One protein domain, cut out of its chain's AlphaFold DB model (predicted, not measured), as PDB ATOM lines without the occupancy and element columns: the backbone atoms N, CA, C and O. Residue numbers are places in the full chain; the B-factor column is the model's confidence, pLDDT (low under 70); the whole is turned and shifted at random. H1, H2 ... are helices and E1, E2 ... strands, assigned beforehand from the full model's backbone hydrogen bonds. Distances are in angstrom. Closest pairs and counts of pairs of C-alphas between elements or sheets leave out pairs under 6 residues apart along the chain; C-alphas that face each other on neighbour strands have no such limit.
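What this domain is: This is residues 8 to 84 of the 432 residues of the protein "Probable septum site-determining protein MinC" of Cyanobacteria bacterium UBA11440 (UniProt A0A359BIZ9). A small sheet of three parallel strands, E1, E2 and E3, has helices H2 and H3 packed over one face, mostly over E3, while helix H1 runs near H2 and only grazes the sheet. H2 and H3 meet at a steep tilt of 59 degrees, with residues 51 to 54 of H2 alone touching H3. The printed part has 77 residues, with three named helices and three named strands in the order E1, H1, E2, H2, E3, H3; the sheet's order is E1, E2, E3, and the class is mixed, helices and strands. The whole is compact and rounded, with a radius of gyration of the C-alphas of 11.4 A and spans of 32 by 24 by 19 A.

How they stand to each other: Begin at E1, residues 9 to 12, an edge strand; its parallel neighbour is the inner strand E2, residues 39 to 45, at 19 degrees, and N 11 is 2.8 A from O 41, within hydrogen-bond range. Between them in the chain comes H1, residues 19 to 30, which only grazes the sheet with its residues 22 to 29; its closest C-alphas to E2 are those of Leu 22 and Ile 44, 7.9 A apart. Next look at H2, residues 51 to 63, and the edge strand E3, residues 67 to 73, parallel to E2 at 19 degrees, with N 42 and O 70 2.9 A apart, within hydrogen-bond range. E1, H1, E2 and E2, H2, E3 are strand-helix-strand units, parallel neighbour strands with a helix between, each with a right-handed crossover. H2 has a height over the sheet of 8.0 A and lies only just over E3, with 3 of its C-alphas falling on it; it runs slantwise to the strands, at 36 degrees to E3 on the local plane. H3, residues 76 to 84, lies over E3 on the same face as H2, two layers with helices on one face; at 28 degrees on the local plane it runs only just along the strands. H2 touches H3 with its residues 51 to 54 alone, the closest C-alphas being those of Gln 51 and Ser 81, 4.7 A apart, at a steep tilt of 59 degrees, the same way. H1 is near H2, and H1 and H3 are apart. In H1, H2 and H3 every O i to N i+4 pair is within hydrogen-bond range.

Where its parts are: Find C-alpha 9 at (42.508, 36.999, -3.187), where E1 begins; it is 9.8 A long. H1 is 16.3 A long, E2 19.1 A, H2 18.2 A from C-alpha 51 at (41.946, 57.938, -11.229), and E3 18.0 A. H3, 12.2 A, ends at C-alpha 84, (42.691, 54.247, -17.847).

The domain as a whole: The two C-alphas farthest apart, those of Glu 33 and Glu 76, are 32.3 A apart. The printed part has no cut and no long link. The mean pLDDT of the printed part is 79.0; look for values under 70 at residue 8, residues 17 to 20 and residues 30 to 37.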
ATOM      1  N   SER A   8      44.526  35.152  -7.108       68.38
ATOM      2  CA  SER A   8      44.071  36.458  -6.634       68.38
ATOM      3  C   SER A   8      43.082  36.287  -5.479       68.38
ATOM      4  O   SER A   8      42.144  35.487  -5.523       68.38
ATOM      5  N   THR A   9      43.352  36.992  -4.382       77.25
ATOM      6  CA  THR A   9      42.508  36.999  -3.187       77.25
ATOM      7  C   THR A   9      41.478  38.105  -3.347       77.25
ATOM      8  O   THR A   9      41.837  39.275  -3.480       77.25
ATOM      9  N   ILE A  10      40.199  37.733  -3.365       79.81
ATOM     10  CA  ILE A  10      39.098  38.682  -3.537       79.81
ATOM     11  C   ILE A  10      38.762  39.302  -2.181       79.81
ATOM     12  O   ILE A  10      38.470  38.582  -1.225       79.81
ATOM     13  N   ILE A  11      38.776  40.629  -2.117       81.81
ATOM     14  CA  ILE A  11      38.378  41.412  -0.951       81.81
ATOM     15  C   ILE A  11      37.054  42.099  -1.277       81.81
ATOM     16  O   ILE A  11      36.972  42.906  -2.204       81.81
ATOM     17  N   ASP A  12      36.015  41.783  -0.506       79.88
ATOM     18  CA  ASP A  12      34.694  42.374  -0.688       79.88
ATOM     19  C   ASP A  12      34.518  43.643   0.156       79.88
ATOM     20  O   ASP A  12      34.404  43.592   1.381       79.88
ATOM     21  N   LEU A  13      34.490  44.792  -0.518       80.00
ATOM     22  CA  LEU A  13      34.264  46.125   0.046       80.00
ATOM     23  C   LEU A  13      32.909  46.698  -0.402       80.00
ATOM     24  O   LEU A  13      32.638  47.879  -0.188       80.00
ATOM     25  N   SER A  14      32.027  45.880  -0.989       74.94
ATOM     26  CA  SER A  14      30.757  46.339  -1.569       74.94
ATOM     27  C   SER A  14      29.788  46.964  -0.559       74.94
ATOM     28  O   SER A  14      28.915  47.742  -0.944       74.94
ATOM     29  N   ASN A  15      29.978  46.680   0.732       71.19
ATOM     30  CA  ASN A  15      29.224  47.261   1.842       71.19
ATOM     31  C   ASN A  15      29.713  48.664   2.256       71.19
ATOM     32  O   ASN A  15      29.280  49.167   3.290       71.19
ATOM     33  N   ALA A  16      30.671  49.266   1.547       72.50
ATOM     34  CA  ALA A  16      31.121  50.627   1.823       72.50
ATOM     35  C   ALA A  16      30.111  51.656   1.291       72.50
ATOM     36  O   ALA A  16      29.789  51.677   0.104       72.50
ATOM     37  N   THR A  17      29.610  52.522   2.174       67.19
ATOM     38  CA  THR A  17      28.609  53.552   1.837       67.19
ATOM     39  C   THR A  17      29.233  54.857   1.329       67.19
ATOM     40  O   THR A  17      28.515  55.702   0.800       67.19
ATOM     41  N   GLY A  18      30.554  55.031   1.459       69.81
ATOM     42  CA  GLY A  18      31.274  56.220   0.996       69.81
ATOM     43  C   GLY A  18      32.796  56.093   1.108       69.81
ATOM     44  O   GLY A  18      33.307  55.124   1.668       69.81
ATOM     45  N   ASN A  19      33.518  57.089   0.586       69.44
ATOM     46  CA  ASN A  19      34.982  57.056   0.462       69.44
ATOM     47  C   ASN A  19      35.680  56.844   1.814       69.44
ATOM     48  O   ASN A  19      36.491  55.932   1.918       69.44
ATOM     49  N   ALA A  20      35.301  57.602   2.852       69.00
ATOM     50  CA  ALA A  20      35.848  57.503   4.213       69.00
ATOM     51  C   ALA A  20      35.769  56.075   4.805       69.00
ATOM     52  O   ALA A  20      36.722  55.577   5.402       69.00
ATOM     53  N   ASP A  21      34.632  55.403   4.601       74.00
ATOM     54  CA  ASP A  21      34.375  54.041   5.089       74.00
ATOM     55  C   ASP A  21      35.109  52.975   4.258       74.00
ATOM     56  O   ASP A  21      35.507  51.927   4.761       74.00
ATOM     57  N   LEU A  22      35.343  53.248   2.973       76.19
ATOM     58  CA  LEU A  22      36.141  52.376   2.118       76.19
ATOM     59  C   LEU A  22      37.604  52.339   2.575       76.19
ATOM     60  O   LEU A  22      38.200  51.267   2.630       76.19
ATOM     61  N   ILE A  23      38.175  53.478   2.969       71.88
ATOM     62  CA  ILE A  23      39.574  53.538   3.420       71.88
ATOM     63  C   ILE A  23      39.738  52.908   4.785       71.88
ATOM     64  O   ILE A  23      40.709  52.197   4.995       71.88
ATOM     65  N   SER A  24      38.808  53.149   5.713       72.69
ATOM     66  CA  SER A  24      38.883  52.543   7.043       72.69
ATOM     67  C   SER A  24      38.826  51.016   6.946       72.69
ATOM     68  O   SER A  24      39.586  50.331   7.627       72.69
ATOM     69  N   LYS A  25      38.002  50.479   6.036       76.38
ATOM     70  CA  LYS A  25      37.942  49.044   5.736       76.38
ATOM     71  C   LYS A  25      39.207  48.541   5.059       76.38
ATOM     72  O   LYS A  25      39.738  47.526   5.491       76.38
ATOM     73  N   ILE A  26      39.714  49.246   4.046       75.25
ATOM     74  CA  ILE A  26      40.976  48.888   3.387       75.25
ATOM     75  C   ILE A  26      42.111  48.873   4.412       75.25
ATOM     76  O   ILE A  26      42.823  47.884   4.500       75.25
ATOM     77  N   LYS A  27      42.219  49.901   5.254       72.19
ATOM     78  CA  LYS A  27      43.207  49.991   6.330       72.19
ATOM     79  C   LYS A  27      43.063  48.844   7.329       72.19
ATOM     80  O   LYS A  27      44.023  48.134   7.572       72.19
ATOM     81  N   SER A  28      41.851  48.583   7.820       74.62
ATOM     82  CA  SER A  28      41.602  47.488   8.766       74.62
ATOM     83  C   SER A  28      41.906  46.104   8.188       74.62
ATOM     84  O   SER A  28      42.231  45.195   8.947       74.62
ATOM     85  N   ILE A  29      41.750  45.920   6.876       70.38
ATOM     86  CA  ILE A  29      42.069  44.663   6.189       70.38
ATOM     87  C   ILE A  29      43.578  44.559   5.969       70.38
ATOM     88  O   ILE A  29      44.153  43.491   6.149       70.38
ATOM     89  N   LEU A  30      44.230  45.665   5.635       66.31
ATOM     90  CA  LEU A  30      45.665  45.719   5.399       66.31
ATOM     91  C   LEU A  30      46.497  45.648   6.688       66.31
ATOM     92  O   LEU A  30      47.573  45.067   6.678       66.31
ATOM     93  N   ASP A  31      45.968  46.103   7.821       67.94
ATOM     94  CA  ASP A  31      46.608  45.927   9.131       67.94
ATOM     95  C   ASP A  31      46.607  44.456   9.605       67.94
ATOM     96  O   ASP A  31      47.249  44.121  10.601       67.94
ATOM     97  N   SER A  32      45.904  43.555   8.906       68.88
ATOM     98  CA  SER A  32      45.968  42.119   9.178       68.88
ATOM     99  C   SER A  32      47.071  41.443   8.353       68.88
ATOM    100  O   SER A  32      47.122  41.568   7.129       68.88
ATOM    101  N   GLU A  33      47.943  40.677   9.022       61.06
ATOM    102  CA  GLU A  33      49.096  39.977   8.414       61.06
ATOM    103  C   GLU A  33      48.706  38.959   7.318       61.06
ATOM    104  O   GLU A  33      49.562  38.442   6.598       61.06
ATOM    105  N   ASP A  34      47.409  38.698   7.147       64.44
ATOM    106  CA  ASP A  34      46.859  37.729   6.207       64.44
ATOM    107  C   ASP A  34      46.921  38.174   4.732       64.44
ATOM    108  O   ASP A  34      46.743  37.328   3.851       64.44
ATOM    109  N   TYR A  35      47.182  39.452   4.421       67.81
ATOM    110  CA  TYR A  35      47.113  39.993   3.045       67.81
ATOM    111  C   TYR A  35      48.438  40.528   2.481       67.81
ATOM    112  O   TYR A  35      48.460  41.051   1.365       67.81
ATOM    113  N   THR A  36      49.543  40.351   3.204       64.56
ATOM    114  CA  THR A  36      50.899  40.734   2.781       64.56
ATOM    115  C   THR A  36      51.439  39.766   1.718       64.56
ATOM    116  O   THR A  36      51.287  38.550   1.850       64.56
ATOM    117  N   ASN A  37      52.106  40.280   0.679       68.12
ATOM    118  CA  ASN A  37      52.650  39.504  -0.451       68.12
ATOM    119  C   ASN A  37      51.600  38.743  -1.283       68.12
ATOM    120  O   ASN A  37      51.866  37.638  -1.766       68.12
ATOM    121  N   LYS A  38      50.394  39.300  -1.444       78.75
ATOM    122  CA  LYS A  38      49.314  38.677  -2.228       78.75
ATOM    123  C   LYS A  38      48.859  39.561  -3.383       78.75
ATOM    124  O   LYS A  38      48.921  40.785  -3.319       78.75
ATOM    125  N   ASN A  39      48.340  38.917  -4.425       79.94
ATOM    126  CA  ASN A  39      47.629  39.598  -5.501       79.94
ATOM    127  C   ASN A  39      46.180  39.795  -5.055       79.94
ATOM    128  O   ASN A  39      45.480  38.822  -4.761       79.94
ATOM    129  N   LEU A  40      45.747  41.045  -4.955       84.25
ATOM    130  CA  LEU A  40      44.457  41.429  -4.402       84.25
ATOM    131  C   LEU A  40      43.507  41.848  -5.518       84.25
ATOM    132  O   LEU A  40      43.881  42.597  -6.418       84.25
ATOM    133  N   PHE A  41      42.263  41.394  -5.426       84.25
ATOM    134  CA  PHE A  41      41.178  41.833  -6.291       84.25
ATOM    135  C   PHE A  41      40.106  42.507  -5.431       84.25
ATOM    136  O   PHE A  41      39.571  41.882  -4.515       84.25
ATOM    137  N   LEU A  42      39.801  43.778  -5.686       86.12
ATOM    138  CA  LEU A  42      38.917  44.572  -4.825       86.12
ATOM    139  C   LEU A  42      37.511  44.670  -5.414       86.12
ATOM    140  O   LEU A  42      37.345  45.151  -6.529       86.12
ATOM    141  N   ASN A  43      36.481  44.305  -4.654       87.06
ATOM    142  CA  ASN A  43      35.093  44.604  -5.008       87.06
ATOM    143  C   ASN A  43      34.627  45.869  -4.277       87.06
ATOM    144  O   ASN A  43      34.263  45.818  -3.111       87.06
ATOM    145  N   ILE A  44      34.635  47.003  -4.971       83.44
ATOM    146  CA  ILE A  44      34.374  48.355  -4.451       83.44
ATOM    147  C   ILE A  44      32.867  48.692  -4.425       83.44
ATOM    148  O   ILE A  44      32.441  49.689  -3.840       83.44
ATOM    149  N   GLY A  45      32.019  47.853  -5.030       82.06
ATOM    150  CA  GLY A  45      30.572  48.075  -5.054       82.06
ATOM    151  C   GLY A  45      30.192  49.370  -5.781       82.06
ATOM    152  O   GLY A  45      30.643  49.601  -6.898       82.06
ATOM    153  N   ASN A  46      29.344  50.203  -5.170       78.81
ATOM    154  CA  ASN A  46      28.784  51.410  -5.800       78.81
ATOM    155  C   ASN A  46      29.615  52.691  -5.573       78.81
ATOM    156  O   ASN A  46      29.185  53.785  -5.939       78.81
ATOM    157  N   VAL A  47      30.778  52.583  -4.925       83.81
ATOM    158  CA  VAL A  47      31.617  53.750  -4.638       83.81
ATOM    159  C   VAL A  47      32.264  54.245  -5.933       83.81
ATOM    160  O   VAL A  47      32.843  53.469  -6.695       83.81
ATOM    161  N   SER A  48      32.132  55.547  -6.180       85.00
ATOM    162  CA  SER A  48      32.648  56.220  -7.371       85.00
ATOM    163  C   SER A  48      34.016  56.821  -7.059       85.00
ATOM    164  O   SER A  48      34.104  57.827  -6.356       85.00
ATOM    165  N   LEU A  49      35.073  56.197  -7.575       84.00
ATOM    166  CA  LEU A  49      36.461  56.602  -7.387       84.00
ATOM    167  C   LEU A  49      37.025  57.182  -8.681       84.00
ATOM    168  O   LEU A  49      36.769  56.667  -9.768       84.00
ATOM    169  N   ASN A  50      37.805  58.251  -8.553       88.12
ATOM    170  CA  ASN A  50      38.549  58.822  -9.670       88.12
ATOM    171  C   ASN A  50      39.930  58.159  -9.827       88.12
ATOM    172  O   ASN A  50      40.391  57.410  -8.959       88.12
ATOM    173  N   GLN A  51      40.623  58.482 -10.919       86.69
ATOM    174  CA  GLN A  51      41.946  57.938 -11.229       86.69
ATOM    175  C   GLN A  51      42.973  58.155 -10.104       86.69
ATOM    176  O   GLN A  51      43.714  57.235  -9.769       86.69
ATOM    177  N   SER A  52      43.002  59.339  -9.479       85.62
ATOM    178  CA  SER A  52      43.955  59.634  -8.396       85.62
ATOM    179  C   SER A  52      43.698  58.787  -7.147       85.62
ATOM    180  O   SER A  52      44.633  58.278  -6.543       85.62
ATOM    181  N   GLN A  53      42.428  58.575  -6.800       86.44
ATOM    182  CA  GLN A  53      42.027  57.788  -5.638       86.44
ATOM    183  C   GLN A  53      42.369  56.312  -5.841       86.44
ATOM    184  O   GLN A  53      42.875  55.665  -4.926       86.44
ATOM    185  N   LEU A  54      42.149  55.788  -7.049       86.00
ATOM    186  CA  LEU A  54      42.508  54.413  -7.384       86.00
ATOM    187  C   LEU A  54      44.029  54.206  -7.397       86.00
ATOM    188  O   LEU A  54      44.514  53.172  -6.939       86.00
ATOM    189  N   LEU A  55      44.782  55.210  -7.854       84.62
ATOM    190  CA  LEU A  55      46.242  55.198  -7.834       84.62
ATOM    191  C   LEU A  55      46.792  55.205  -6.402       84.62
ATOM    192  O   LEU A  55      47.715  54.450  -6.109       84.62
ATOM    193  N   SER A  56      46.198  55.980  -5.493       82.81
ATOM    194  CA  SER A  56      46.588  55.973  -4.079       82.81
ATOM    195  C   SER A  56      46.294  54.638  -3.394       82.81
ATOM    196  O   SER A  56      47.112  54.161  -2.611       82.81
ATOM    197  N   ILE A  57      45.164  53.995  -3.718       84.06
ATOM    198  CA  ILE A  57      44.856  52.641  -3.225       84.06
ATOM    199  C   ILE A  57      45.890  51.635  -3.749       84.06
ATOM    200  O   ILE A  57      46.397  50.820  -2.979       84.06
ATOM    201  N   LYS A  58      46.245  51.714  -5.037       85.56
ATOM    202  CA  LYS A  58      47.274  50.863  -5.652       85.56
ATOM    203  C   LYS A  58      48.641  51.053  -4.991       85.56
ATOM    204  O   LYS A  58      49.259  50.066  -4.609       85.56
ATOM    205  N   ALA A  59      49.070  52.298  -4.794       82.50
ATOM    206  CA  ALA A  59      50.354  52.624  -4.173       82.50
ATOM    207  C   ALA A  59      50.463  52.091  -2.737       82.50
ATOM    208  O   ALA A  59      51.523  51.631  -2.323       82.50
ATOM    209  N   LEU A  60      49.364  52.108  -1.980       79.38
ATOM    210  CA  LEU A  60      49.352  51.589  -0.618       79.38
ATOM    211  C   LEU A  60      49.460  50.059  -0.581       79.38
ATOM    212  O   LEU A  60      50.218  49.511   0.216       79.38
ATOM    213  N   ILE A  61      48.745  49.372  -1.474       82.75
ATOM    214  CA  ILE A  61      48.853  47.916  -1.629       82.75
ATOM    215  C   ILE A  61      50.289  47.527  -2.019       82.75
ATOM    216  O   ILE A  61      50.847  46.588  -1.448       82.75
ATOM    217  N   GLU A  62      50.910  48.293  -2.922       82.44
ATOM    218  CA  GLU A  62      52.305  48.107  -3.346       82.44
ATOM    219  C   GLU A  62      53.313  48.380  -2.222       82.44
ATOM    220  O   GLU A  62      54.262  47.613  -2.058       82.44
ATOM    221  N   ALA A  63      53.085  49.400  -1.386       77.81
ATOM    222  CA  ALA A  63      53.929  49.702  -0.225       77.81
ATOM    223  C   ALA A  63      53.989  48.548   0.794       77.81
ATOM    224  O   ALA A  63      54.937  48.443   1.571       77.81
ATOM    225  N   MET A  64      52.999  47.657   0.771       70.81
ATOM    226  CA  MET A  64      52.926  46.459   1.606       70.81
ATOM    227  C   MET A  64      53.421  45.181   0.911       70.81
ATOM    228  O   MET A  64      53.171  44.073   1.392       70.81
ATOM    229  N   ASN A  65      54.137  45.315  -0.210       76.06
ATOM    230  CA  ASN A  65      54.611  44.213  -1.056       76.06
ATOM    231  C   ASN A  65      53.486  43.352  -1.662       76.06
ATOM    232  O   ASN A  65      53.729  42.223  -2.085       76.06
ATOM    233  N   SER A  66      52.256  43.861  -1.718       81.69
ATOM    234  CA  SER A  66      51.128  43.217  -2.394       81.69
ATOM    235  C   SER A  66      50.875  43.892  -3.743       81.69
ATOM    236  O   SER A  66      51.357  44.992  -4.000       81.69
ATOM    237  N   THR A  67      50.134  43.247  -4.643       82.38
ATOM    238  CA  THR A  67      49.809  43.839  -5.954       82.38
ATOM    239  C   THR A  67      48.306  43.898  -6.168       82.38
ATOM    240  O   THR A  67      47.566  43.028  -5.708       82.38
ATOM    241  N   LEU A  68      47.836  44.947  -6.844       84.44
ATOM    242  CA  LEU A  68      46.431  45.094  -7.212       84.44
ATOM    243  C   LEU A  68      46.198  44.463  -8.591       84.44
ATOM    244  O   LEU A  68      46.616  45.018  -9.603       84.44
ATOM    245  N   ASP A  69      45.531  43.311  -8.612       82.88
ATOM    246  CA  ASP A  69      45.239  42.524  -9.819       82.88
ATOM    247  C   ASP A  69      44.025  43.080 -10.580       82.88
ATOM    248  O   ASP A  69      43.976  43.103 -11.810       82.88
ATOM    249  N   GLY A  70      43.034  43.586  -9.844       84.38
ATOM    250  CA  GLY A  70      41.840  44.145 -10.454       84.38
ATOM    251  C   GLY A  70      40.851  44.748  -9.470       84.38
ATOM    252  O   GLY A  70      40.963  44.595  -8.250       84.38
ATOM    253  N   VAL A  71      39.886  45.471 -10.027       87.81
ATOM    254  CA  VAL A  71      38.870  46.212  -9.288       87.81
ATOM    255  C   VAL A  71      37.514  45.994  -9.941       87.81
ATOM    256  O   VAL A  71      37.304  46.356 -11.092       87.81
ATOM    257  N   GLN A  72      36.568  45.447  -9.188       87.06
ATOM    258  CA  GLN A  72      35.170  45.346  -9.580       87.06
ATOM    259  C   GLN A  72      34.369  46.466  -8.920       87.06
ATOM    260  O   GLN A  72      34.396  46.642  -7.703       87.06
ATOM    261  N   SER A  73      33.629  47.221  -9.724       87.50
ATOM    262  CA  SER A  73      32.719  48.267  -9.260       87.50
ATOM    263  C   SER A  73      31.419  48.201 -10.062       87.50
ATOM    264  O   SER A  73      31.344  47.512 -11.069       87.50
ATOM    265  N   LYS A  74      30.373  48.864  -9.572       84.50
ATOM    266  CA  LYS A  74      29.124  49.135 -10.299       84.50
ATOM    267  C   LYS A  74      29.071  50.575 -10.822       84.50
ATOM    268  O   LYS A  74      28.093  50.946 -11.460       84.50
ATOM    269  N   SER A  75      30.072  51.395 -10.491       85.38
ATOM    270  CA  SER A  75      30.166  52.787 -10.923       85.38
ATOM    271  C   SER A  75      30.966  52.887 -12.218       85.38
ATOM    272  O   SER A  75      32.142  52.519 -12.251       85.38
ATOM    273  N   GLU A  76      30.352  53.466 -13.252       84.31
ATOM    274  CA  GLU A  76      30.992  53.728 -14.550       84.31
ATOM    275  C   GLU A  76      32.265  54.578 -14.403       84.31
ATOM    276  O   GLU A  76      33.256  54.351 -15.095       84.31
ATOM    277  N   MET A  77      32.282  55.521 -13.453       82.56
ATOM    278  CA  MET A  77      33.437  56.389 -13.204       82.56
ATOM    279  C   MET A  77      34.646  55.604 -12.672       82.56
ATOM    280  O   MET A  77      35.781  55.854 -13.085       82.56
ATOM    281  N   THR A  78      34.407  54.642 -11.777       86.81
ATOM    282  CA  THR A  78      35.456  53.778 -11.217       86.81
ATOM    283  C   THR A  78      35.983  52.810 -12.270       86.81
ATOM    284  O   THR A  78      37.192  52.607 -12.360       86.81
ATOM    285  N   GLU A  79      35.102  52.246 -13.099       85.62
ATOM    286  CA  GLU A  79      35.495  51.364 -14.204       85.62
ATOM    287  C   GLU A  79      36.328  52.103 -15.256       85.62
ATOM    288  O   GLU A  79      37.400  51.628 -15.629       85.62
ATOM    289  N   ALA A  80      35.897  53.296 -15.678       84.44
ATOM    290  CA  ALA A  80      36.651  54.132 -16.612       84.44
ATOM    291  C   ALA A  80      38.030  54.515 -16.047       84.44
ATOM    292  O   ALA A  80      39.040  54.447 -16.751       84.44
ATOM    293  N   SER A  81      38.088  54.847 -14.753       86.31
ATOM    294  CA  SER A  81      39.341  55.150 -14.053       86.31
ATOM    295  C   SER A  81      40.276  53.937 -13.983       86.31
ATOM    296  O   SER A  81      41.482  54.084 -14.178       86.31
ATOM    297  N   ALA A  82      39.739  52.736 -13.746       85.88
ATOM    298  CA  ALA A  82      40.504  51.490 -13.719       85.88
ATOM    299  C   ALA A  82      41.056  51.118 -15.102       85.88
ATOM    300  O   ALA A  82      42.243  50.811 -15.220       85.88
ATOM    301  N   ILE A  83      40.236  51.233 -16.153       86.31
ATOM    302  CA  ILE A  83      40.651  50.997 -17.545       86.31
ATOM    303  C   ILE A  83      41.777  51.959 -17.936       86.31
ATOM    304  O   ILE A  83      42.785  51.530 -18.495       86.31
ATOM    305  N   SER A  84      41.654  53.242 -17.580       83.25
ATOM    306  CA  SER A  84      42.691  54.247 -17.847       83.25
ATOM    307  C   SER A  84      44.019  53.968 -17.132       83.25
ATOM    308  O   SER A  84      45.049  54.487 -17.555       83.25
TER     309      SER A  84